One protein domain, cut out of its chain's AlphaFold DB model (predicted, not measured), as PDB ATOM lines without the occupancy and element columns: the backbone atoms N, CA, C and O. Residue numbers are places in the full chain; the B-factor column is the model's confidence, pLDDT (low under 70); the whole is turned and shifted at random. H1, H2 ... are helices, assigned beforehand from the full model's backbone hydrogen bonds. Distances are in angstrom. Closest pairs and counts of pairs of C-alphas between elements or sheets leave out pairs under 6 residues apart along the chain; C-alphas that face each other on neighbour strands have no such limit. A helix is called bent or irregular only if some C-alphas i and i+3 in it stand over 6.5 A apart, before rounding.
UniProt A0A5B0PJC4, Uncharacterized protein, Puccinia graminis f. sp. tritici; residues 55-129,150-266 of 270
ATOM      1  N   GLU A  55     354.723 250.273 289.634       71.38
ATOM      2  CA  GLU A  55     355.180 249.397 290.720       71.38
ATOM      3  C   GLU A  55     354.418 248.065 290.729       71.38
ATOM      4  O   GLU A  55     355.030 247.010 290.907       71.38
ATOM      5  N   MET A  56     353.109 248.094 290.456       76.62
ATOM      6  CA  MET A  56     352.278 246.889 290.384       76.62
ATOM      7  C   MET A  56     352.593 246.043 289.139       76.62
ATOM      8  O   MET A  56     352.672 244.818 289.228       76.62
ATOM      9  N   GLU A  57     352.842 246.678 287.990       78.81
ATOM     10  CA  GLU A  57     353.317 246.004 286.772       78.81
ATOM     11  C   GLU A  57     354.660 245.307 287.002       78.81
ATOM     12  O   GLU A  57     354.797 244.117 286.713       78.81
ATOM     13  N   LYS A  58     355.623 246.011 287.607       84.50
ATOM     14  CA  LYS A  58     356.935 245.448 287.942       84.50
ATOM     15  C   LYS A  58     356.819 244.266 288.908       84.50
ATOM     16  O   LYS A  58     357.440 243.229 288.689       84.50
ATOM     17  N   GLN A  59     355.984 244.382 289.942       87.19
ATOM     18  CA  GLN A  59     355.730 243.288 290.879       87.19
ATOM     19  C   GLN A  59     355.145 242.052 290.176       87.19
ATOM     20  O   GLN A  59     355.527 240.923 290.486       87.19
ATOM     21  N   ASN A  60     354.237 242.246 289.219       87.81
ATOM     22  CA  ASN A  60     353.652 241.148 288.455       87.81
ATOM     23  C   ASN A  60     354.674 240.483 287.524       87.81
ATOM     24  O   ASN A  60     354.704 239.254 287.423       87.81
ATOM     25  N   GLU A  61     355.533 241.266 286.870       87.44
ATOM     26  CA  GLU A  61     356.643 240.740 286.070       87.44
ATOM     27  C   GLU A  61     357.606 239.909 286.923       87.44
ATOM     28  O   GLU A  61     357.923 238.773 286.555       87.44
ATOM     29  N   ASP A  62     357.988 240.413 288.098       89.81
ATOM     30  CA  ASP A  62     358.834 239.699 289.056       89.81
ATOM     31  C   ASP A  62     358.189 238.373 289.497       89.81
ATOM     32  O   ASP A  62     358.862 237.339 289.592       89.81
ATOM     33  N   GLN A  63     356.869 238.359 289.718       91.06
ATOM     34  CA  GLN A  63     356.132 237.138 290.051       91.06
ATOM     35  C   GLN A  63     356.127 236.121 288.908       91.06
ATOM     36  O   GLN A  63     356.346 234.934 289.168       91.06
ATOM     37  N   VAL A  64     355.919 236.556 287.659       89.06
ATOM     38  CA  VAL A  64     355.969 235.683 286.473       89.06
ATOM     39  C   VAL A  64     357.372 235.101 286.288       89.06
ATOM     40  O   VAL A  64     357.514 233.902 286.044       89.06
ATOM     41  N   GLN A  65     358.420 235.911 286.456       91.00
ATOM     42  CA  GLN A  65     359.805 235.439 286.394       91.00
ATOM     43  C   GLN A  65     360.133 234.461 287.529       91.00
ATOM     44  O   GLN A  65     360.811 233.457 287.312       91.00
ATOM     45  N   SER A  66     359.649 234.719 288.749       92.00
ATOM     46  CA  SER A  66     359.788 233.784 289.872       92.00
ATOM     47  C   SER A  66     359.117 232.446 289.571       92.00
ATOM     48  O   SER A  66     359.744 231.405 289.748       92.00
ATOM     49  N   MET A  67     357.896 232.475 289.034       91.81
ATOM     50  CA  MET A  67     357.136 231.275 288.683       91.81
ATOM     51  C   MET A  67     357.873 230.443 287.629       91.81
ATOM     52  O   MET A  67     358.025 229.235 287.786       91.81
ATOM     53  N   ALA A  68     358.403 231.090 286.585       90.75
ATOM     54  CA  ALA A  68     359.182 230.417 285.547       90.75
ATOM     55  C   ALA A  68     360.444 229.736 286.104       90.75
ATOM     56  O   ALA A  68     360.764 228.613 285.713       90.75
ATOM     57  N   ARG A  69     361.143 230.388 287.046       91.81
ATOM     58  CA  ARG A  69     362.315 229.804 287.719       91.81
ATOM     59  C   ARG A  69     361.945 228.586 288.562       91.81
ATOM     60  O   ARG A  69     362.649 227.585 288.499       91.81
ATOM     61  N   GLU A  70     360.855 228.663 289.320       91.12
ATOM     62  CA  GLU A  70     360.371 227.558 290.160       91.12
ATOM     63  C   GLU A  70     359.945 226.347 289.319       91.12
ATOM     64  O   GLU A  70     360.357 225.230 289.616       91.12
ATOM     65  N   ILE A  71     359.218 226.563 288.217       91.88
ATOM     66  CA  ILE A  71     358.855 225.492 287.271       91.88
ATOM     67  C   ILE A  71     360.107 224.842 286.673       91.88
ATOM     68  O   ILE A  71     360.188 223.621 286.571       91.88
ATOM     69  N   ASN A  72     361.102 225.640 286.278       93.19
ATOM     70  CA  ASN A  72     362.336 225.097 285.721       93.19
ATOM     71  C   ASN A  72     363.122 224.264 286.750       93.19
ATOM     72  O   ASN A  72     363.661 223.216 286.406       93.19
ATOM     73  N   GLU A  73     363.168 224.706 288.008       92.06
ATOM     74  CA  GLU A  73     363.789 223.950 289.103       92.06
ATOM     75  C   GLU A  73     363.086 222.602 289.331       92.06
ATOM     76  O   GLU A  73     363.749 221.576 289.483       92.06
ATOM     77  N   ILE A  74     361.752 222.589 289.290       91.62
ATOM     78  CA  ILE A  74     360.940 221.371 289.379       91.62
ATOM     79  C   ILE A  74     361.258 220.412 288.223       91.62
ATOM     80  O   ILE A  74     361.589 219.253 288.471       91.62
ATOM     81  N   ARG A  75     361.249 220.899 286.975       94.12
ATOM     82  CA  ARG A  75     361.560 220.087 285.783       94.12
ATOM     83  C   ARG A  75     362.922 219.421 285.859       94.12
ATOM     84  O   ARG A  75     363.043 218.235 285.585       94.12
ATOM     85  N   GLN A  76     363.942 220.165 286.283       92.12
ATOM     86  CA  GLN A  76     365.293 219.623 286.425       92.12
ATOM     87  C   GLN A  76     365.347 218.457 287.419       92.12
ATOM     88  O   GLN A  76     366.061 217.482 287.183       92.12
ATOM     89  N   LYS A  77     364.579 218.525 288.513       91.44
ATOM     90  CA  LYS A  77     364.486 217.430 289.485       91.44
ATOM     91  C   LYS A  77     363.685 216.243 288.951       91.44
ATOM     92  O   LYS A  77     364.122 215.112 289.137       91.44
ATOM     93  N   ILE A  78     362.574 216.486 288.252       92.75
ATOM     94  CA  ILE A  78     361.786 215.440 287.576       92.75
ATOM     95  C   ILE A  78     362.659 214.677 286.575       92.75
ATOM     96  O   ILE A  78     362.718 213.448 286.612       92.75
ATOM     97  N   ASP A  79     363.389 215.395 285.724       94.19
ATOM     98  CA  ASP A  79     364.286 214.799 284.736       94.19
ATOM     99  C   ASP A  79     365.409 214.000 285.390       94.19
ATOM    100  O   ASP A  79     365.800 212.951 284.881       94.19
ATOM    101  N   TRP A  80     365.938 214.486 286.515       93.81
ATOM    102  CA  TRP A  80     366.933 213.753 287.284       93.81
ATOM    103  C   TRP A  80     366.353 212.447 287.840       93.81
ATOM    104  O   TRP A  80     366.978 211.401 287.670       93.81
ATOM    105  N   LEU A  81     365.150 212.481 288.427       92.88
ATOM    106  CA  LEU A  81     364.462 211.309 288.987       92.88
ATOM    107  C   LEU A  81     364.160 210.253 287.918       92.88
ATOM    108  O   LEU A  81     364.455 209.078 288.109       92.88
ATOM    109  N   LYS A  82     363.656 210.679 286.755       93.25
ATOM    110  CA  LYS A  82     363.336 209.799 285.616       93.25
ATOM    111  C   LYS A  82     364.562 209.098 285.022       93.25
ATOM    112  O   LYS A  82     364.401 208.092 284.339       93.25
ATOM    113  N   LYS A  83     365.765 209.633 285.247       92.25
ATOM    114  CA  LYS A  83     367.040 209.070 284.771       92.25
ATOM    115  C   LYS A  83     367.723 208.157 285.789       92.25
ATOM    116  O   LYS A  83     368.776 207.614 285.469       92.25
ATOM    117  N   GLN A  84     367.182 208.021 287.000       87.88
ATOM    118  CA  GLN A  84     367.761 207.131 288.003       87.88
ATOM    119  C   GLN A  84     367.569 205.666 287.603       87.88
ATOM    120  O   GLN A  84     366.534 205.297 287.054       87.88
ATOM    121  N   GLU A  85     368.552 204.828 287.927       85.00
ATOM    122  CA  GLU A  85     368.478 203.381 287.686       85.00
ATOM    123  C   GLU A  85     367.446 202.697 288.595       85.00
ATOM    124  O   GLU A  85     366.878 201.672 288.224       85.00
ATOM    125  N   CYS A  86     367.161 203.277 289.769       87.69
ATOM    126  CA  CYS A  86     366.159 202.760 290.697       87.69
ATOM    127  C   CYS A  86     364.728 203.008 290.165       87.69
ATOM    128  O   CYS A  86     364.304 204.170 290.075       87.69
ATOM    129  N   PRO A  87     363.938 201.949 289.881       89.62
ATOM    130  CA  PRO A  87     362.601 202.088 289.297       89.62
ATOM    131  C   PRO A  87     361.630 202.900 290.160       89.62
ATOM    132  O   PRO A  87     360.821 203.653 289.620       89.62
ATOM    133  N   LYS A  88     361.752 202.807 291.495       90.88
ATOM    134  CA  LYS A  88     360.929 203.559 292.459       90.88
ATOM    135  C   LYS A  88     361.029 205.077 292.223       90.88
ATOM    136  O   LYS A  88     360.018 205.778 292.237       90.88
ATOM    137  N   PHE A  89     362.233 205.595 291.959       92.38
ATOM    138  CA  PHE A  89     362.451 207.027 291.709       92.38
ATOM    139  C   PHE A  89     362.024 207.447 290.306       92.38
ATOM    140  O   PHE A  89     361.471 208.536 290.140       92.38
ATOM    141  N   ALA A  90     362.228 206.585 289.309       92.94
ATOM    142  CA  ALA A  90     361.761 206.851 287.955       92.94
ATOM    143  C   ALA A  90     360.228 206.969 287.907       92.94
ATOM    144  O   ALA A  90     359.703 207.909 287.310       92.94
ATOM    145  N   GLU A  91     359.517 206.072 288.594       94.06
ATOM    146  CA  GLU A  91     358.059 206.114 288.738       94.06
ATOM    147  C   GLU A  91     357.595 207.385 289.466       94.06
ATOM    148  O   GLU A  91     356.700 208.084 288.988       94.06
ATOM    149  N   PHE A  92     358.250 207.744 290.575       94.69
ATOM    150  CA  PHE A  92     357.970 208.989 291.298       94.69
ATOM    151  C   PHE A  92     358.132 210.217 290.392       94.69
ATOM    152  O   PHE A  92     357.280 211.106 290.364       94.69
ATOM    153  N   GLY A  93     359.208 210.251 289.600       94.31
ATOM    154  CA  GLY A  93     359.451 211.296 288.611       94.31
ATOM    155  C   GLY A  93     358.349 211.383 287.554       94.31
ATOM    156  O   GLY A  93     357.918 212.482 287.220       94.31
ATOM    157  N   GLN A  94     357.839 210.252 287.058       94.62
ATOM    158  CA  GLN A  94     356.726 210.231 286.096       94.62
ATOM    159  C   GLN A  94     355.424 210.783 286.686       94.62
ATOM    160  O   GLN A  94     354.689 211.494 286.006       94.62
ATOM    161  N   GLN A  95     355.135 210.494 287.949       94.88
ATOM    162  CA  GLN A  95     353.945 211.017 288.622       94.88
ATOM    163  C   GLN A  95     354.040 212.524 288.892       94.88
ATOM    164  O   GLN A  95     353.063 213.250 288.717       94.88
ATOM    165  N   LEU A  96     355.226 213.031 289.238       94.44
ATOM    166  CA  LEU A  96     355.464 214.475 289.315       94.44
ATOM    167  C   LEU A  96     355.298 215.168 287.952       94.44
ATOM    168  O   LEU A  96     354.743 216.264 287.886       94.44
ATOM    169  N   ASP A  97     355.741 214.525 286.871       94.12
ATOM    170  CA  ASP A  97     355.558 214.997 285.490       94.12
ATOM    171  C   ASP A  97     354.060 215.112 285.137       94.12
ATOM    172  O   ASP A  97     353.620 216.098 284.546       94.12
ATOM    173  N   GLN A  98     353.242 214.153 285.589       92.50
ATOM    174  CA  GLN A  98     351.782 214.203 285.435       92.50
ATOM    175  C   GLN A  98     351.151 215.355 286.230       92.50
ATOM    176  O   GLN A  98     350.285 216.055 285.700       92.50
ATOM    177  N   ILE A  99     351.605 215.612 287.464       91.81
ATOM    178  CA  ILE A  99     351.163 216.790 288.231       91.81
ATOM    179  C   ILE A  99     351.511 218.075 287.472       91.81
ATOM    180  O   ILE A  99     350.658 218.954 287.339       91.81
ATOM    181  N   GLU A 100     352.728 218.197 286.932       91.25
ATOM    182  CA  GLU A 100     353.118 219.374 286.149       91.25
ATOM    183  C   GLU A 100     352.227 219.569 284.917       91.25
ATOM    184  O   GLU A 100     351.762 220.681 284.642       91.25
ATOM    185  N   ALA A 101     351.960 218.483 284.187       89.25
ATOM    186  CA  ALA A 101     351.103 218.494 283.010       89.25
ATOM    187  C   ALA A 101     349.686 218.978 283.352       89.25
ATOM    188  O   ALA A 101     349.159 219.857 282.661       89.25
ATOM    189  N   ASN A 102     349.117 218.492 284.457       86.44
ATOM    190  CA  ASN A 102     347.790 218.888 284.927       86.44
ATOM    191  C   ASN A 102     347.751 220.341 285.441       86.44
ATOM    192  O   ASN A 102     346.748 221.036 285.277       86.44
ATOM    193  N   LEU A 103     348.860 220.859 285.976       86.44
ATOM    194  CA  LEU A 103     348.982 222.259 286.401       86.44
ATOM    195  C   LEU A 103     349.263 223.244 285.252       86.44
ATOM    196  O   LEU A 103     349.170 224.456 285.455       86.44
ATOM    197  N   LYS A 104     349.553 222.775 284.031       85.56
ATOM    198  CA  LYS A 104     349.875 223.633 282.873       85.56
ATOM    199  C   LYS A 104     348.787 224.664 282.562       85.56
ATOM    200  O   LYS A 104     349.116 225.794 282.197       85.56
ATOM    201  N   GLY A 105     347.516 224.281 282.680       79.56
ATOM    202  CA  GLY A 105     346.375 225.180 282.489       79.56
ATOM    203  C   GLY A 105     346.287 226.254 283.581       79.56
ATOM    204  O   GLY A 105     346.445 227.432 283.255       79.56
ATOM    205  N   PRO A 106     346.156 225.881 284.871       82.31
ATOM    206  CA  PRO A 106     346.146 226.838 285.983       82.31
ATOM    207  C   PRO A 106     347.342 227.803 285.996       82.31
ATOM    208  O   PRO A 106     347.186 229.001 286.230       82.31
ATOM    209  N   LEU A 107     348.547 227.313 285.682       86.50
ATOM    210  CA  LEU A 107     349.751 228.144 285.571       86.50
ATOM    211  C   LEU A 107     349.614 229.216 284.488       86.50
ATOM    212  O   LEU A 107     349.946 230.384 284.696       86.50
ATOM    213  N   ARG A 108     349.108 228.824 283.319       82.31
ATOM    214  CA  ARG A 108     348.870 229.732 282.201       82.31
ATOM    215  C   ARG A 108     347.825 230.790 282.538       82.31
ATOM    216  O   ARG A 108     348.065 231.965 282.265       82.31
ATOM    217  N   GLU A 109     346.723 230.394 283.167       80.12
ATOM    218  CA  GLU A 109     345.696 231.324 283.647       80.12
ATOM    219  C   GLU A 109     346.285 232.344 284.622       80.12
ATOM    220  O   GLU A 109     346.075 233.549 284.452       80.12
ATOM    221  N   LYS A 110     347.097 231.890 285.587       86.06
ATOM    222  CA  LYS A 110     347.753 232.788 286.543       86.06
ATOM    223  C   LYS A 110     348.677 233.782 285.844       86.06
ATOM    224  O   LYS A 110     348.636 234.966 286.159       86.06
ATOM    225  N   VAL A 111     349.468 233.349 284.860       85.81
ATOM    226  CA  VAL A 111     350.342 234.248 284.081       85.81
ATOM    227  C   VAL A 111     349.539 235.296 283.305       85.81
ATOM    228  O   VAL A 111     349.955 236.451 283.229       85.81
ATOM    229  N   VAL A 112     348.398 234.923 282.721       82.88
ATOM    230  CA  VAL A 112     347.528 235.866 282.000       82.88
ATOM    231  C   VAL A 112     346.939 236.904 282.955       82.88
ATOM    232  O   VAL A 112     347.014 238.100 282.661       82.88
ATOM    233  N   ALA A 113     346.449 236.461 284.116       80.75
ATOM    234  CA  ALA A 113     345.916 237.336 285.156       80.75
ATOM    235  C   ALA A 113     346.973 238.321 285.682       80.75
ATOM    236  O   ALA A 113     346.702 239.517 285.780       80.75
ATOM    237  N   LEU A 114     348.203 237.854 285.937       82.44
ATOM    238  CA  LEU A 114     349.319 238.711 286.359       82.44
ATOM    239  C   LEU A 114     349.685 239.762 285.302       82.44
ATOM    240  O   LEU A 114     350.079 240.873 285.637       82.44
ATOM    241  N   LYS A 115     349.489 239.468 284.014       81.75
ATOM    242  CA  LYS A 115     349.697 240.434 282.921       81.75
ATOM    243  C   LYS A 115     348.534 241.419 282.736       81.75
ATOM    244  O   LYS A 115     348.484 242.097 281.712       81.75
ATOM    245  N   GLY A 116     347.575 241.463 283.665       72.44
ATOM    246  CA  GLY A 116     346.405 242.347 283.605       72.44
ATOM    247  C   GLY A 116     345.416 241.995 282.490       72.44
ATOM    248  O   GLY A 116     344.520 242.779 282.181       72.44
ATOM    249  N   LYS A 117     345.571 240.826 281.862       69.75
ATOM    250  CA  LYS A 117     344.694 240.353 280.790       69.75
ATOM    251  C   LYS A 117     343.630 239.439 281.385       69.75
ATOM    252  O   LYS A 117     343.911 238.638 282.275       69.75
ATOM    253  N   LYS A 118     342.405 239.521 280.867       61.62
ATOM    254  CA  LYS A 118     341.407 238.478 281.124       61.62
ATOM    255  C   LYS A 118     341.805 237.230 280.326       61.62
ATOM    256  O   LYS A 118     342.216 237.393 279.174       61.62
ATOM    257  N   PRO A 119     341.707 236.015 280.894       59.12
ATOM    258  CA  PRO A 119     341.856 234.782 280.131       59.12
ATOM    259  C   PRO A 119     340.906 234.823 278.934       59.12
ATOM    260  O   PRO A 119     339.688 234.850 279.097       59.12
ATOM    261  N   ALA A 120     341.466 234.940 277.732       51.56
ATOM    262  CA  ALA A 120     340.699 234.825 276.504       51.56
ATOM    263  C   ALA A 120     340.528 233.330 276.202       51.56
ATOM    264  O   ALA A 120     341.492 232.581 276.344       51.56
ATOM    265  N   THR A 121     339.322 232.949 275.777       48.09
ATOM    266  CA  THR A 121     338.918 231.648 275.205       48.09
ATOM    267  C   THR A 121     338.819 230.424 276.131       48.09
ATOM    268  O   THR A 121     339.553 230.256 277.097       48.09
ATOM    269  N   SER A 122     337.829 229.576 275.813       49.31
ATOM    270  CA  SER A 122     337.367 228.410 276.576       49.31
ATOM    271  C   SER A 122     338.506 227.491 277.017       49.31
ATOM    272  O   SER A 122     339.322 227.114 276.172       49.31
ATOM    273  N   LEU A 123     338.501 227.053 278.286       49.06
ATOM    274  CA  LEU A 123     339.481 226.118 278.854       49.06
ATOM    275  C   LEU A 123     339.798 224.945 277.888       49.06
ATOM    276  O   LEU A 123     340.962 224.622 277.724       49.06
ATOM    277  N   ILE A 124     338.857 224.384 277.116       43.59
ATOM    278  CA  ILE A 124     339.147 223.277 276.166       43.59
ATOM    279  C   ILE A 124     340.263 223.583 275.143       43.59
ATOM    280  O   ILE A 124     341.071 222.704 274.854       43.59
ATOM    281  N   ALA A 125     340.391 224.821 274.657       45.09
ATOM    282  CA  ALA A 125     341.510 225.218 273.793       45.09
ATOM    283  C   ALA A 125     342.850 225.326 274.560       45.09
ATOM    284  O   ALA A 125     343.920 225.188 273.971       45.09
ATOM    285  N   TRP A 126     342.798 225.535 275.881       44.78
ATOM    286  CA  TRP A 126     343.950 225.602 276.787       44.78
ATOM    287  C   TRP A 126     344.405 224.219 277.301       44.78
ATOM    288  O   TRP A 126     345.601 224.040 277.539       44.78
ATOM    289  N   TYR A 127     343.496 223.238 277.413       52.62
ATOM    290  CA  TYR A 127     343.770 221.842 277.826       52.62
ATOM    291  C   TYR A 127     343.759 220.842 276.658       52.62
ATOM    292  O   TYR A 127     343.652 219.639 276.895       52.62
ATOM    293  N   GLY A 128     343.862 221.321 275.410       38.00
ATOM    294  CA  GLY A 128     343.803 220.529 274.172       38.00
ATOM    295  C   GLY A 128     344.882 219.445 274.065       38.00
ATOM    296  O   GLY A 128     345.872 219.606 273.354       38.00
ATOM    297  N   GLY A 129     344.683 218.344 274.786       40.94
ATOM    298  CA  GLY A 129     345.573 217.189 274.838       40.94
ATOM    299  C   GLY A 129     345.273 216.180 275.953       40.94
ATOM    300  O   GLY A 129     345.804 215.077 275.888       40.94
ATOM    301  N   GLU A 150     328.952 226.439 281.747       54.62
ATOM    302  CA  GLU A 150     328.589 225.425 282.740       54.62
ATOM    303  C   GLU A 150     329.541 224.213 282.778       54.62
ATOM    304  O   GLU A 150     329.632 223.537 283.799       54.62
ATOM    305  N   ILE A 151     330.301 223.946 281.708       56.47
ATOM    306  CA  ILE A 151     331.276 222.840 281.645       56.47
ATOM    307  C   ILE A 151     332.611 223.241 282.301       56.47
ATOM    308  O   ILE A 151     333.393 222.384 282.716       56.47
ATOM    309  N   PHE A 152     332.886 224.542 282.446       57.25
ATOM    310  CA  PHE A 152     334.163 225.030 282.979       57.25
ATOM    311  C   PHE A 152     334.433 224.660 284.443       57.25
ATOM    312  O   PHE A 152     335.544 224.199 284.718       57.25
ATOM    313  N   PRO A 153     333.476 224.800 285.382       64.12
ATOM    314  CA  PRO A 153     333.671 224.324 286.750       64.12
ATOM    315  C   PRO A 153     333.924 222.812 286.799       64.12
ATOM    316  O   PRO A 153     334.849 222.373 287.473       64.12
ATOM    317  N   LEU A 154     333.192 222.031 285.995       62.28
ATOM    318  CA  LEU A 154     333.329 220.572 285.943       62.28
ATOM    319  C   LEU A 154     334.721 220.135 285.469       62.28
ATOM    320  O   LEU A 154     335.325 219.247 286.063       62.28
ATOM    321  N   LEU A 155     335.261 220.776 284.427       60.72
ATOM    322  CA  LEU A 155     336.623 220.510 283.954       60.72
ATOM    323  C   LEU A 155     337.655 220.816 285.043       60.72
ATOM    324  O   LEU A 155     338.554 220.013 285.283       60.72
ATOM    325  N   LYS A 156     337.506 221.951 285.735       66.31
ATOM    326  CA  LYS A 156     338.406 222.347 286.822       66.31
ATOM    327  C   LYS A 156     338.381 221.346 287.978       66.31
ATOM    328  O   LYS A 156     339.443 221.017 288.508       66.31
ATOM    329  N   ASP A 157     337.207 220.833 288.324       68.81
ATOM    330  CA  ASP A 157     337.039 219.847 289.390       68.81
ATOM    331  C   ASP A 157     337.675 218.497 289.022       68.81
ATOM    332  O   ASP A 157     338.383 217.916 289.843       68.81
ATOM    333  N   VAL A 158     337.516 218.039 287.773       68.81
ATOM    334  CA  VAL A 158     338.128 216.790 287.275       68.81
ATOM    335  C   VAL A 158     339.656 216.861 287.305       68.81
ATOM    336  O   VAL A 158     340.292 215.983 287.885       68.81
ATOM    337  N   PHE A 159     340.260 217.922 286.756       70.00
ATOM    338  CA  PHE A 159     341.722 218.078 286.791       70.00
ATOM    339  C   PHE A 159     342.252 218.162 288.221       70.00
ATOM    340  O   PHE A 159     343.295 217.597 288.547       70.00
ATOM    341  N   THR A 160     341.527 218.864 289.091       77.12
ATOM    342  CA  THR A 160     341.930 219.006 290.486       77.12
ATOM    343  C   THR A 160     341.861 217.667 291.219       77.12
ATOM    344  O   THR A 160     342.770 217.357 291.988       77.12
ATOM    345  N   ALA A 161     340.846 216.844 290.944       80.88
ATOM    346  CA  ALA A 161     340.733 215.499 291.498       80.88
ATOM    347  C   ALA A 161     341.906 214.598 291.075       80.88
ATOM    348  O   ALA A 161     342.483 213.922 291.926       80.88
ATOM    349  N   GLU A 162     342.320 214.638 289.803       85.00
ATOM    350  CA  GLU A 162     343.496 213.892 289.331       85.00
ATOM    351  C   GLU A 162     344.783 214.342 290.032       85.00
ATOM    352  O   GLU A 162     345.559 213.507 290.496       85.00
ATOM    353  N   VAL A 163     345.001 215.656 290.167       87.19
ATOM    354  CA  VAL A 163     346.169 216.188 290.889       87.19
ATOM    355  C   VAL A 163     346.168 215.726 292.346       87.19
ATOM    356  O   VAL A 163     347.206 215.283 292.831       87.19
ATOM    357  N   ILE A 164     345.023 215.781 293.036       87.06
ATOM    358  CA  ILE A 164     344.892 215.299 294.421       87.06
ATOM    359  C   ILE A 164     345.228 213.807 294.507       87.06
ATOM    360  O   ILE A 164     345.957 213.394 295.409       87.06
ATOM    361  N   GLN A 165     344.708 212.998 293.584       90.50
ATOM    362  CA  GLN A 165     344.925 211.556 293.587       90.50
ATOM    363  C   GLN A 165     346.408 211.214 293.408       90.50
ATOM    364  O   GLN A 165     346.958 210.470 294.221       90.50
ATOM    365  N   ILE A 166     347.064 211.780 292.391       91.50
ATOM    366  CA  ILE A 166     348.492 211.539 292.129       91.50
ATOM    367  C   ILE A 166     349.335 212.031 293.310       91.50
ATOM    368  O   ILE A 166     350.269 211.357 293.738       91.50
ATOM    369  N   TRP A 167     348.984 213.185 293.879       93.38
ATOM    370  CA  TRP A 167     349.679 213.728 295.039       93.38
ATOM    371  C   TRP A 167     349.620 212.800 296.250       93.38
ATOM    372  O   TRP A 167     350.637 212.547 296.897       93.38
ATOM    373  N   ASN A 168     348.428 212.311 296.583       91.44
ATOM    374  CA  ASN A 168     348.246 211.446 297.740       91.44
ATOM    375  C   ASN A 168     348.939 210.088 297.537       91.44
ATOM    376  O   ASN A 168     349.502 209.566 298.494       91.44
ATOM    377  N   ASP A 169     349.001 209.567 296.307       92.38
ATOM    378  CA  ASP A 169     349.800 208.374 295.995       92.38
ATOM    379  C   ASP A 169     351.305 208.601 296.231       92.38
ATOM    380  O   ASP A 169     351.963 207.814 296.916       92.38
ATOM    381  N   LEU A 170     351.847 209.731 295.762       92.50
ATOM    382  CA  LEU A 170     353.235 210.128 296.024       92.50
ATOM    383  C   LEU A 170     353.526 210.262 297.528       92.50
ATOM    384  O   LEU A 170     354.574 209.813 297.998       92.50
ATOM    385  N   GLN A 171     352.603 210.849 298.299       90.31
ATOM    386  CA  GLN A 171     352.719 210.943 299.758       90.31
ATOM    387  C   GLN A 171     352.746 209.555 300.409       90.31
ATOM    388  O   GLN A 171     353.569 209.312 301.293       90.31
ATOM    389  N   SER A 172     351.878 208.638 299.979       90.31
ATOM    390  CA  SER A 172     351.863 207.259 300.473       90.31
ATOM    391  C   SER A 172     353.180 206.538 300.188       90.31
ATOM    392  O   SER A 172     353.712 205.890 301.087       90.31
ATOM    393  N   LYS A 173     353.762 206.709 298.994       89.81
ATOM    394  CA  LYS A 173     355.084 206.155 298.654       89.81
ATOM    395  C   LYS A 173     356.189 206.700 299.556       89.81
ATOM    396  O   LYS A 173     356.971 205.922 300.093       89.81
ATOM    397  N   LEU A 174     356.214 208.015 299.785       89.62
ATOM    398  CA  LEU A 174     357.165 208.638 300.715       89.62
ATOM    399  C   LEU A 174     357.008 208.117 302.145       89.62
ATOM    400  O   LEU A 174     358.008 207.938 302.831       89.62
ATOM    401  N   ASN A 175     355.776 207.867 302.594       87.69
ATOM    402  CA  ASN A 175     355.524 207.302 303.918       87.69
ATOM    403  C   ASN A 175     356.061 205.871 304.029       87.69
ATOM    404  O   ASN A 175     356.700 205.553 305.023       87.69
ATOM    405  N   ILE A 176     355.874 205.042 302.999       86.31
ATOM    406  CA  ILE A 176     356.439 203.686 302.962       86.31
ATOM    407  C   ILE A 176     357.971 203.750 303.038       86.31
ATOM    408  O   ILE A 176     358.577 203.095 303.877       86.31
ATOM    409  N   TRP A 177     358.605 204.603 302.229       85.31
ATOM    410  CA  TRP A 177     360.068 204.741 302.222       85.31
ATOM    411  C   TRP A 177     360.641 205.409 303.472       85.31
ATOM    412  O   TRP A 177     361.833 205.305 303.727       85.31
ATOM    413  N   LYS A 178     359.821 206.136 304.235       81.94
ATOM    414  CA  LYS A 178     360.198 206.679 305.545       81.94
ATOM    415  C   LYS A 178     360.337 205.567 306.587       81.94
ATOM    416  O   LYS A 178     361.142 205.720 307.506       81.94
ATOM    417  N   ASP A 179     359.541 204.509 306.459       80.62
ATOM    418  CA  ASP A 179     359.543 203.365 307.371       80.62
ATOM    419  C   ASP A 179     360.573 202.295 306.952       80.62
ATOM    420  O   ASP A 179     361.048 201.534 307.795       80.62
ATOM    421  N   GLU A 180     360.963 202.265 305.675       81.62
ATOM    422  CA  GLU A 180     362.118 201.510 305.175       81.62
ATOM    423  C   GLU A 180     363.425 202.235 305.574       81.62
ATOM    424  O   GLU A 180     363.556 203.441 305.372       81.62
ATOM    425  N   GLU A 181     364.415 201.537 306.150       78.12
ATOM    426  CA  GLU A 181     365.757 202.126 306.282       78.12
ATOM    427  C   GLU A 181     366.367 202.250 304.877       78.12
ATOM    428  O   GLU A 181     366.576 201.225 304.224       78.12
ATOM    429  N   PRO A 182     366.641 203.472 304.383       81.69
ATOM    430  CA  PRO A 182     367.103 203.652 303.018       81.69
ATOM    431  C   PRO A 182     368.540 203.168 302.872       81.69
ATOM    432  O   PRO A 182     369.400 203.463 303.708       81.69
ATOM    433  N   GLU A 183     368.834 202.486 301.771       80.75
ATOM    434  CA  GLU A 183     370.217 202.146 301.459       80.75
ATOM    435  C   GLU A 183     371.028 203.427 301.187       80.75
ATOM    436  O   GLU A 183     370.505 204.433 300.701       80.75
ATOM    437  N   ASN A 184     372.344 203.405 301.433       72.75
ATOM    438  CA  ASN A 184     373.207 204.579 301.207       72.75
ATOM    439  C   ASN A 184     373.107 205.139 299.771       72.75
ATOM    440  O   ASN A 184     373.278 206.341 299.566       72.75
ATOM    441  N   GLY A 185     372.821 204.285 298.779       76.38
ATOM    442  CA  GLY A 185     372.602 204.693 297.386       76.38
ATOM    443  C   GLY A 185     371.260 205.393 297.130       76.38
ATOM    444  O   GLY A 185     371.122 206.110 296.141       76.38
ATOM    445  N   GLU A 186     370.283 205.243 298.024       86.75
ATOM    446  CA  GLU A 186     368.909 205.732 297.861       86.75
ATOM    447  C   GLU A 186     368.666 207.098 298.511       86.75
ATOM    448  O   GLU A 186     367.772 207.832 298.081       86.75
ATOM    449  N   ILE A 187     369.487 207.482 299.498       87.88
ATOM    450  CA  ILE A 187     369.348 208.736 300.264       87.88
ATOM    451  C   ILE A 187     369.207 209.949 299.337       87.88
ATOM    452  O   ILE A 187     368.335 210.798 299.533       87.88
ATOM    453  N   MET A 188     370.038 210.028 298.294       86.81
ATOM    454  CA  MET A 188     369.983 211.124 297.326       86.81
ATOM    455  C   MET A 188     368.681 211.138 296.524       86.81
ATOM    456  O   MET A 188     368.114 212.210 296.311       86.81
ATOM    457  N   GLY A 189     368.186 209.969 296.115       89.75
ATOM    458  CA  GLY A 189     366.906 209.844 295.426       89.75
ATOM    459  C   GLY A 189     365.752 210.346 296.285       89.75
ATOM    460  O   GLY A 189     364.995 211.217 295.856       89.75
ATOM    461  N   LEU A 190     365.697 209.901 297.541       91.69
ATOM    462  CA  LEU A 190     364.681 210.313 298.511       91.69
ATOM    463  C   LEU A 190     364.712 211.815 298.802       91.69
ATOM    464  O   LEU A 190     363.664 212.463 298.848       91.69
ATOM    465  N   LEU A 191     365.905 212.395 298.940       88.94
ATOM    466  CA  LEU A 191     366.056 213.839 299.104       88.94
ATOM    467  C   LEU A 191     365.516 214.607 297.895       88.94
ATOM    468  O   LEU A 191     364.832 215.615 298.072       88.94
ATOM    469  N   VAL A 192     365.785 214.148 296.671       90.19
ATOM    470  CA  VAL A 192     365.255 214.801 295.464       90.19
ATOM    471  C   VAL A 192     363.736 214.621 295.356       90.19
ATOM    472  O   VAL A 192     363.053 215.585 294.996       90.19
ATOM    473  N   CYS A 193     363.189 213.461 295.729       92.25
ATOM    474  CA  CYS A 193     361.743 213.234 295.821       92.25
ATOM    475  C   CYS A 193     361.080 214.243 296.770       92.25
ATOM    476  O   CYS A 193     360.204 214.998 296.344       92.25
ATOM    477  N   LEU A 194     361.548 214.330 298.022       90.69
ATOM    478  CA  LEU A 194     361.015 215.253 299.033       90.69
ATOM    479  C   LEU A 194     361.149 216.715 298.603       90.69
ATOM    480  O   LEU A 194     360.213 217.499 298.742       90.69
ATOM    481  N   GLN A 195     362.294 217.089 298.028       89.19
ATOM    482  CA  GLN A 195     362.507 218.447 297.534       89.19
ATOM    483  C   GLN A 195     361.530 218.824 296.427       89.19
ATOM    484  O   GLN A 195     360.972 219.918 296.454       89.19
ATOM    485  N   SER A 196     361.317 217.931 295.464       90.62
ATOM    486  CA  SER A 196     360.372 218.159 294.370       90.62
ATOM    487  C   SER A 196     358.955 218.333 294.909       90.62
ATOM    488  O   SER A 196     358.241 219.249 294.508       90.62
ATOM    489  N   PHE A 197     358.587 217.505 295.882       89.19
ATOM    490  CA  PHE A 197     357.287 217.532 296.529       89.19
ATOM    491  C   PHE A 197     357.019 218.856 297.262       89.19
ATOM    492  O   PHE A 197     355.980 219.486 297.064       89.19
ATOM    493  N   PHE A 198     357.990 219.349 298.040       88.62
ATOM    494  CA  PHE A 198     357.878 220.656 298.694       88.62
ATOM    495  C   PHE A 198     357.843 221.815 297.692       88.62
ATOM    496  O   PHE A 198     357.012 222.709 297.832       88.62
ATOM    497  N   LEU A 199     358.672 221.776 296.644       89.62
ATOM    498  CA  LEU A 199     358.670 222.810 295.605       89.62
ATOM    499  C   LEU A 199     357.315 222.914 294.901       89.62
ATOM    500  O   LEU A 199     356.807 224.020 294.722       89.62
ATOM    501  N   PHE A 200     356.700 221.785 294.547       89.88
ATOM    502  CA  PHE A 200     355.354 221.793 293.983       89.88
ATOM    503  C   PHE A 200     354.318 222.342 294.962       89.88
ATOM    504  O   PHE A 200     353.474 223.144 294.563       89.88
ATOM    505  N   LYS A 201     354.382 221.942 296.239       89.88
ATOM    506  CA  LYS A 201     353.452 222.411 297.272       89.88
ATOM    507  C   LYS A 201     353.504 223.933 297.360       89.88
ATOM    508  O   LYS A 201     352.467 224.597 297.367       89.88
ATOM    509  N   ASP A 202     354.714 224.482 297.395       89.25
ATOM    510  CA  ASP A 202     354.935 225.916 297.496       89.25
ATOM    511  C   ASP A 202     354.517 226.662 296.229       89.25
ATOM    512  O   ASP A 202     353.925 227.735 296.345       89.25
ATOM    513  N   LEU A 203     354.753 226.094 295.042       90.19
ATOM    514  CA  LEU A 203     354.273 226.643 293.773       90.19
ATOM    515  C   LEU A 203     352.738 226.731 293.765       90.19
ATOM    516  O   LEU A 203     352.172 227.793 293.501       90.19
ATOM    517  N   ILE A 204     352.062 225.628 294.103       88.12
ATOM    518  CA  ILE A 204     350.598 225.542 294.161       88.12
ATOM    519  C   ILE A 204     350.039 226.569 295.146       88.12
ATOM    520  O   ILE A 204     349.108 227.300 294.808       88.12
ATOM    521  N   GLN A 205     350.615 226.642 296.348       86.94
ATOM    522  CA  GLN A 205     350.143 227.527 297.407       86.94
ATOM    523  C   GLN A 205     350.394 229.001 297.079       86.94
ATOM    524  O   GLN A 205     349.500 229.825 297.237       86.94
ATOM    525  N   ARG A 206     351.603 229.343 296.620       88.25
ATOM    526  CA  ARG A 206     352.009 230.729 296.347       88.25
ATOM    527  C   ARG A 206     351.196 231.355 295.226       88.25
ATOM    528  O   ARG A 206     350.901 232.545 295.282       88.25
ATOM    529  N   TYR A 207     350.887 230.569 294.203       86.75
ATOM    530  CA  TYR A 207     350.204 231.055 293.012       86.75
ATOM    531  C   TYR A 207     348.722 230.685 292.975       86.75
ATOM    532  O   TYR A 207     348.048 231.040 292.010       86.75
ATOM    533  N   GLU A 208     348.205 230.055 294.034       84.12
ATOM    534  CA  GLU A 208     346.792 229.678 294.185       84.12
ATOM    535  C   GLU A 208     346.297 228.841 292.997       84.12
ATOM    536  O   GLU A 208     345.215 229.059 292.453       84.12
ATOM    537  N   LEU A 209     347.128 227.890 292.558       83.56
ATOM    538  CA  LEU A 209     346.861 227.082 291.362       83.56
ATOM    539  C   LEU A 209     345.714 226.086 291.573       83.56
ATOM    540  O   LEU A 209     345.113 225.616 290.611       83.56
ATOM    541  N   ILE A 210     345.417 225.778 292.835       81.00
ATOM    542  CA  ILE A 210     344.337 224.899 293.276       81.00
ATOM    543  C   ILE A 210     343.505 225.659 294.311       81.00
ATOM    544  O   ILE A 210     344.054 226.359 295.165       81.00
ATOM    545  N   LEU A 211     342.175 225.527 294.249       73.19
ATOM    546  CA  LEU A 211     341.291 226.228 295.181       73.19
ATOM    547  C   LEU A 211     341.414 225.657 296.610       73.19
ATOM    548  O   LEU A 211     341.572 224.445 296.781       73.19
ATOM    549  N   PRO A 212     341.247 226.490 297.654       74.75
ATOM    550  CA  PRO A 212     341.400 226.060 299.045       74.75
ATOM    551  C   PRO A 212     340.586 224.824 299.484       74.75
ATOM    552  O   PRO A 212     341.133 224.020 300.238       74.75
ATOM    553  N   PRO A 213     339.324 224.604 299.047       74.00
ATOM    554  CA  PRO A 213     338.569 223.402 299.421       74.00
ATOM    555  C   PRO A 213     339.232 222.093 298.973       74.00
ATOM    556  O   PRO A 213     339.129 221.081 299.661       74.00
ATOM    557  N   PHE A 214     339.943 222.123 297.846       79.62
ATOM    558  CA  PHE A 214     340.652 220.977 297.287       79.62
ATOM    559  C   PHE A 214     342.015 220.762 297.945       79.62
ATOM    560  O   PHE A 214     342.400 219.624 298.187       79.62
ATOM    561  N   LEU A 215     342.709 221.839 298.333       78.12
ATOM    562  CA  LEU A 215     343.970 221.741 299.080       78.12
ATOM    563  C   LEU A 215     343.818 220.969 300.393       78.12
ATOM    564  O   LEU A 215     344.722 220.237 300.780       78.12
ATOM    565  N   LYS A 216     342.661 221.083 301.054       76.88
ATOM    566  CA  LYS A 216     342.359 220.340 302.288       76.88
ATOM    567  C   LYS A 216     342.319 218.818 302.096       76.88
ATOM    568  O   LYS A 216     342.405 218.093 303.077       76.88
ATOM    569  N   GLN A 217     342.182 218.343 300.858       83.00
ATOM    570  CA  GLN A 217     342.176 216.915 300.521       83.00
ATOM    571  C   GLN A 217     343.589 216.368 300.274       83.00
ATOM    572  O   GLN A 217     343.772 215.161 300.112       83.00
ATOM    573  N   ILE A 218     344.590 217.251 300.238       83.81
ATOM    574  CA  ILE A 218     345.986 216.905 300.014       83.81
ATOM    575  C   ILE A 218     346.694 216.824 301.366       83.81
ATOM    576  O   ILE A 218     346.880 217.835 302.046       83.81
ATOM    577  N   GLN A 219     347.131 215.624 301.751       81.31
ATOM    578  CA  GLN A 219     347.648 215.373 303.103       81.31
ATOM    579  C   GLN A 219     348.858 216.239 303.467       81.31
ATOM    580  O   GLN A 219     348.967 216.702 304.592       81.31
ATOM    581  N   THR A 220     349.744 216.544 302.525       80.25
ATOM    582  CA  THR A 220     350.960 217.345 302.777       80.25
ATOM    583  C   THR A 220     350.672 218.816 303.094       80.25
ATOM    584  O   THR A 220     351.564 219.552 303.517       80.25
ATOM    585  N   PHE A 221     349.440 219.282 302.872       80.06
ATOM    586  CA  PHE A 221     348.995 220.604 303.317       80.06
ATOM    587  C   PHE A 221     348.492 220.593 304.768       80.06
ATOM    588  O   PHE A 221     348.305 221.665 305.344       80.06
ATOM    589  N   VAL A 222     348.331 219.413 305.374       84.00
ATOM    590  CA  VAL A 222     348.066 219.242 306.805       84.00
ATOM    591  C   VAL A 222     349.374 219.471 307.585       84.00
ATOM    592  O   VAL A 222     350.391 218.849 307.253       84.00
ATOM    593  N   PRO A 223     349.396 220.360 308.599       83.06
ATOM    594  CA  PRO A 223     350.622 220.737 309.310       83.06
ATOM    595  C   PRO A 223     351.397 219.565 309.915       83.06
ATOM    596  O   PRO A 223     352.623 219.531 309.826       83.06
ATOM    597  N   GLU A 224     350.701 218.598 310.503       85.56
ATOM    598  CA  GLU A 224     351.298 217.440 311.168       85.56
ATOM    599  C   GLU A 224     352.052 216.566 310.159       85.56
ATOM    600  O   GLU A 224     353.236 216.284 310.337       85.56
ATOM    601  N   VAL A 225     351.405 216.238 309.037       85.19
ATOM    602  CA  VAL A 225     352.005 215.467 307.937       85.19
ATOM    603  C   VAL A 225     353.196 216.217 307.336       85.19
ATOM    604  O   VAL A 225     354.244 215.626 307.068       85.19
ATOM    605  N   PHE A 226     353.078 217.536 307.159       85.75
ATOM    606  CA  PHE A 226     354.186 218.364 306.684       85.75
ATOM    607  C   PHE A 226     355.396 218.292 307.623       85.75
ATOM    608  O   PHE A 226     356.523 218.107 307.159       85.75
ATOM    609  N   LEU A 227     355.178 218.418 308.936       85.44
ATOM    610  CA  LEU A 227     356.245 218.327 309.934       85.44
ATOM    611  C   LEU A 227     356.910 216.949 309.922       85.44
ATOM    612  O   LEU A 227     358.132 216.863 310.027       85.44
ATOM    613  N   GLU A 228     356.141 215.877 309.745       88.44
ATOM    614  CA  GLU A 228     356.699 214.534 309.603       88.44
ATOM    615  C   GLU A 228     357.602 214.399 308.375       88.44
ATOM    616  O   GLU A 228     358.729 213.914 308.497       88.44
ATOM    617  N   MET A 229     357.148 214.867 307.210       87.62
ATOM    618  CA  MET A 229     357.945 214.844 305.977       87.62
ATOM    619  C   MET A 229     359.194 215.717 306.087       87.62
ATOM    620  O   MET A 229     360.268 215.352 305.606       87.62
ATOM    621  N   PHE A 230     359.082 216.857 306.764       86.19
ATOM    622  CA  PHE A 230     360.218 217.721 307.048       86.19
ATOM    623  C   PHE A 230     361.247 217.022 307.945       86.19
ATOM    624  O   PHE A 230     362.438 217.018 307.636       86.19
ATOM    625  N   ASN A 231     360.798 216.385 309.027       88.06
ATOM    626  CA  ASN A 231     361.674 215.640 309.926       88.06
ATOM    627  C   ASN A 231     362.359 214.477 309.204       88.06
ATOM    628  O   ASN A 231     363.546 214.239 309.423       88.06
ATOM    629  N   PHE A 232     361.646 213.788 308.312       89.62
ATOM    630  CA  PHE A 232     362.233 212.753 307.469       89.62
ATOM    631  C   PHE A 232     363.338 213.315 306.559       89.62
ATOM    632  O   PHE A 232     364.458 212.807 306.580       89.62
ATOM    633  N   ASN A 233     363.089 214.433 305.870       88.25
ATOM    634  CA  ASN A 233     364.112 215.125 305.079       88.25
ATOM    635  C   ASN A 233     365.347 215.501 305.923       88.25
ATOM    636  O   ASN A 233     366.481 215.321 305.482       88.25
ATOM    637  N   MET A 234     365.148 215.998 307.148       85.56
ATOM    638  CA  MET A 234     366.253 216.349 308.046       85.56
ATOM    639  C   MET A 234     367.072 215.128 308.482       85.56
ATOM    640  O   MET A 234     368.297 215.226 308.563       85.56
ATOM    641  N   LYS A 235     366.429 213.978 308.720       88.88
ATOM    642  CA  LYS A 235     367.125 212.715 309.020       88.88
ATOM    643  C   LYS A 235     368.007 212.271 307.853       88.88
ATOM    644  O   LYS A 235     369.168 211.955 308.079       88.88
ATOM    645  N   LEU A 236     367.491 212.316 306.623       87.75
ATOM    646  CA  LEU A 236     368.256 211.969 305.419       87.75
ATOM    647  C   LEU A 236     369.464 212.898 305.221       87.75
ATOM    648  O   LEU A 236     370.570 212.438 304.962       87.75
ATOM    649  N   LEU A 237     369.279 214.211 305.408       85.69
ATOM    650  CA  LEU A 237     370.379 215.177 305.324       85.69
ATOM    651  C   LEU A 237     371.475 214.913 306.364       85.69
ATOM    652  O   LEU A 237     372.649 215.112 306.065       85.69
ATOM    653  N   ALA A 238     371.115 214.463 307.568       84.94
ATOM    654  CA  ALA A 238     372.081 214.151 308.619       84.94
ATOM    655  C   ALA A 238     372.950 212.918 308.305       84.94
ATOM    656  O   ALA A 238     374.027 212.779 308.882       84.94
ATOM    657  N   GLN A 239     372.500 212.045 307.400       85.06
ATOM    658  CA  GLN A 239     373.241 210.860 306.960       85.06
ATOM    659  C   GLN A 239     374.238 211.167 305.831       85.06
ATOM    660  O   GLN A 239     375.133 210.367 305.565       85.06
ATOM    661  N   LEU A 240     374.122 212.325 305.173       81.06
ATOM    662  CA  LEU A 240     375.039 212.707 304.103       81.06
ATOM    663  C   LEU A 240     376.393 213.209 304.640       81.06
ATOM    664  O   LEU A 240     376.453 213.905 305.660       81.06
ATOM    665  N   PRO A 241     377.492 212.967 303.900       78.38
ATOM    666  CA  PRO A 241     378.768 213.630 304.141       78.38
ATOM    667  C   PRO A 241     378.625 215.160 304.153       78.38
ATOM    668  O   PRO A 241     377.899 215.743 303.344       78.38
ATOM    669  N   LYS A 242     379.338 215.839 305.062       70.50
ATOM    670  CA  LYS A 242     379.209 217.295 305.282       70.50
ATOM    671  C   LYS A 242     379.445 218.132 304.015       70.50
ATOM    672  O   LYS A 242     378.829 219.181 303.853       70.50
ATOM    673  N   ASP A 243     380.305 217.681 303.110       69.88
ATOM    674  CA  ASP A 243     380.607 218.345 301.837       69.88
ATOM    675  C   ASP A 243     379.469 218.227 300.802       69.88
ATOM    676  O   ASP A 243     379.305 219.102 299.946       69.88
ATOM    677  N   LEU A 244     378.655 217.173 300.891       64.38
ATOM    678  CA  LEU A 244     377.434 216.998 300.105       64.38
ATOM    679  C   LEU A 244     376.279 217.796 300.712       64.38
ATOM    680  O   LEU A 244     375.557 218.476 299.983       64.38
ATOM    681  N   VAL A 245     376.163 217.828 302.044       58.97
ATOM    682  CA  VAL A 245     375.185 218.680 302.741       58.97
ATOM    683  C   VAL A 245     375.380 220.149 302.374       58.97
ATOM    684  O   VAL A 245     374.399 220.824 302.097       58.97
ATOM    685  N   MET A 246     376.618 220.646 302.283       50.78
ATOM    686  CA  MET A 246     376.897 222.041 301.901       50.78
ATOM    687  C   MET A 246     376.563 222.370 300.437       50.78
ATOM    688  O   MET A 246     376.284 223.521 300.114       50.78
ATOM    689  N   ARG A 247     376.546 221.371 299.546       55.69
ATOM    690  CA  ARG A 247     376.068 221.530 298.161       55.69
ATOM    691  C   ARG A 247     374.539 221.505 298.077       55.69
ATOM    692  O   ARG A 247     373.962 222.174 297.222       55.69
ATOM    693  N   HIS A 248     373.885 220.793 298.993       51.44
ATOM    694  CA  HIS A 248     372.427 220.677 299.082       51.44
ATOM    695  C   HIS A 248     371.764 221.655 300.070       51.44
ATOM    696  O   HIS A 248     370.546 221.811 300.036       51.44
ATOM    697  N   SER A 249     372.521 222.375 300.905       44.28
ATOM    698  CA  SER A 249     372.033 223.370 301.877       44.28
ATOM    699  C   SER A 249     371.561 224.679 301.235       44.28
ATOM    700  O   SER A 249     370.932 225.503 301.895       44.28
ATOM    701  N   HIS A 250     371.735 224.820 299.916       43.03
ATOM    702  CA  HIS A 250     370.960 225.751 299.091       43.03
ATOM    703  C   HIS A 250     369.476 225.350 298.961       43.03
ATOM    704  O   HIS A 250     368.712 226.020 298.267       43.03
ATOM    705  N   CYS A 251     369.045 224.279 299.639       45.59
ATOM    706  CA  CYS A 251     367.651 223.916 299.839       45.59
ATOM    707  C   CYS A 251     366.857 225.106 300.387       45.59
ATOM    708  O   CYS A 251     366.855 225.381 301.590       45.59
ATOM    709  N   LYS A 252     366.100 225.763 299.503       47.00
ATOM    710  CA  LYS A 252     365.068 226.751 299.850       47.00
ATOM    711  C   LYS A 252     364.168 226.276 300.996       47.00
ATOM    712  O   LYS A 252     363.713 227.118 301.754       47.00
ATOM    713  N   ILE A 253     363.993 224.965 301.188       47.84
ATOM    714  CA  ILE A 253     363.259 224.343 302.304       47.84
ATOM    715  C   ILE A 253     363.747 224.836 303.678       47.84
ATOM    716  O   ILE A 253     362.926 225.125 304.545       47.84
ATOM    717  N   TRP A 254     365.062 225.005 303.872       39.84
ATOM    718  CA  TRP A 254     365.622 225.510 305.133       39.84
ATOM    719  C   TRP A 254     365.315 227.003 305.357       39.84
ATOM    720  O   TRP A 254     365.139 227.442 306.490       39.84
ATOM    721  N   PHE A 255     365.168 227.783 304.280       40.62
ATOM    722  CA  PHE A 255     364.745 229.190 304.340       40.62
ATOM    723  C   PHE A 255     363.215 229.364 304.379       40.62
ATOM    724  O   PHE A 255     362.711 230.338 304.943       40.62
ATOM    725  N   MET A 256     362.457 228.426 303.811       44.69
ATOM    726  CA  MET A 256     360.992 228.446 303.750       44.69
ATOM    727  C   MET A 256     360.359 228.250 305.128       44.69
ATOM    728  O   MET A 256     359.348 228.889 305.431       44.69
ATOM    729  N   THR A 257     360.998 227.484 306.012       45.66
ATOM    730  CA  THR A 257     360.563 227.320 307.405       45.66
ATOM    731  C   THR A 257     360.682 228.605 308.221       45.66
ATOM    732  O   THR A 257     359.781 228.872 309.002       45.66
ATOM    733  N   GLN A 258     361.666 229.485 307.998       37.03
ATOM    734  CA  GLN A 258     361.725 230.778 308.712       37.03
ATOM    735  C   GLN A 258     360.509 231.679 308.432       37.03
ATOM    736  O   GLN A 258     360.069 232.421 309.316       37.03
ATOM    737  N   LYS A 259     359.941 231.611 307.220       40.22
ATOM    738  CA  LYS A 259     358.722 232.354 306.861       40.22
ATOM    739  C   LYS A 259     357.451 231.640 307.327       40.22
ATOM    740  O   LYS A 259     356.600 232.292 307.920       40.22
ATOM    741  N   GLN A 260     357.330 230.329 307.117       42.66
ATOM    742  CA  GLN A 260     356.115 229.575 307.462       42.66
ATOM    743  C   GLN A 260     355.938 229.374 308.983       42.66
ATOM    744  O   GLN A 260     354.825 229.539 309.477       42.66
ATOM    745  N   PHE A 261     357.010 229.150 309.763       38.72
ATOM    746  CA  PHE A 261     356.923 229.107 311.241       38.72
ATOM    747  C   PHE A 261     356.556 230.466 311.860       38.72
ATOM    748  O   PHE A 261     355.996 230.517 312.953       38.72
ATOM    749  N   LYS A 262     356.870 231.580 311.184       35.59
ATOM    750  CA  LYS A 262     356.416 232.916 311.606       35.59
ATOM    751  C   LYS A 262     354.921 233.120 311.361       35.59
ATOM    752  O   LYS A 262     354.292 233.831 312.134       35.59
ATOM    753  N   VAL A 263     354.357 232.501 310.323       39.12
ATOM    754  CA  VAL A 263     352.927 232.605 309.994       39.12
ATOM    755  C   VAL A 263     352.085 231.676 310.874       39.12
ATOM    756  O   VAL A 263     351.047 232.109 311.359       39.12
ATOM    757  N   SER A 264     352.538 230.452 311.174       31.44
ATOM    758  CA  SER A 264     351.778 229.530 312.038       31.44
ATOM    759  C   SER A 264     351.665 230.006 313.492       31.44
ATOM    760  O   SER A 264     350.628 229.800 314.115       31.44
ATOM    761  N   LYS A 265     352.660 230.738 314.016       32.25
ATOM    762  CA  LYS A 265     352.567 231.378 315.344       32.25
ATOM    763  C   LYS A 265     351.479 232.455 315.446       32.25
ATOM    764  O   LYS A 265     351.033 232.734 316.553       32.25
ATOM    765  N   ASN A 266     351.028 233.023 314.326       32.00
ATOM    766  CA  ASN A 266     349.972 234.041 314.313       32.00
ATOM    767  C   ASN A 266     348.552 233.456 314.229       32.00
ATOM    768  O   ASN A 266     347.593 234.216 314.306       32.00
TER     769      ASN A 266
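Overview. This is residues 55 to 129 and 150 to 266 of the 270 residues of an uncharacterized protein of Puccinia graminis f. sp. tritici (UniProt A0A5B0PJC4). A bundle of helices is built round H5, with the hairpin of H1 and H2a on one side of it, H7 on the other, and the long H4 packed on H2a. The arm H2b turns off from H2a and folds back to the beginning of H1, while residues 258 to 263 of H9 stick out from the body. The printed part has 192 residues with nine named helices, H1 to H9 in order along the chain, and no named strand; the class is all helix. It is compact, with a radius of gyration of the C-alphas of 17.6 A, and rounded, spanning 51 by 37 by 32 A.

Arrangement. Start from H4, residues 151 to 179, the longest helix. Look next at H2, residues 87 to 114, assigned as one helix by its hydrogen bonds but bent, with C-alphas 102 and 105 6.9 A apart; its arms H2a, residues 87 to 102, and H2b, residues 105 to 114, stand at a steep tilt of 49 degrees. H4 touches H2a with residues 159 to 170 alone, closest at the C-alphas of Val 163 and Ile 99, 5.7 A, opposite ways at a shallow tilt of 22 degrees. H5, residues 187 to 207, touches H2a, with Gly 189 and Phe 89 the closest C-alphas at 6.4 A. H1, residues 55 to 82, forms a helical hairpin with H2a, closest at the C-alphas of Lys 82 and Ala 90, 4.1 A. H1 also touches H5, closest at the C-alphas of Ile 74 and Ser 196, 6.0 A, and touches H2b with residues 60 to 64 alone, closest at those of Asn 60 and Leu 114, 5.4 A. H7, residues 223 to 239, touches H5 at a tilt of 35.2 degrees, only just steep, with Leu 236 and Ile 187 the closest C-alphas at 6.2 A. H1, H2a, H4, H5 and H7 form an up-and-down bundle, each running against the one before it. H6, residues 212 to 215, only just touches H4, with 3 pairs of C-alphas within 8 A, the closest those of Phe 214 and Thr 160, 7.2 A. H3, residues 123 to 126, H8, residues 242 to 248, and H9, residues 252 to 266, touch no helix. Every O i to N i+4 pair is within hydrogen-bond range in H1, H2a, H2b, H4, H5 and H7, against 2 of 3 in H8 and 6 of 11 in H9; H3 and H6 are too short for one.

Along the chain. Find C-alpha 55 at (355.180, 249.397, 290.720); from there H1 runs 40.8 A. H4 runs 42.9 A, H5 30.3 A, H7 24.8 A and H2a 22.8 A. H9 runs 22.1 A to C-alpha 266 at (349.972, 234.041, 314.313).

Size, cuts and confidence. The C-alphas of Glu 150 and Lys 242 are the farthest apart, 56.0 A. Residues 130 to 149 are not printed; C-alphas 129 and 150 stand 20.5 A apart across that cut, and no link printed whole is long. Look for pLDDT under 70 at residues 117 to 129, 150 to 158 and 243 to 266.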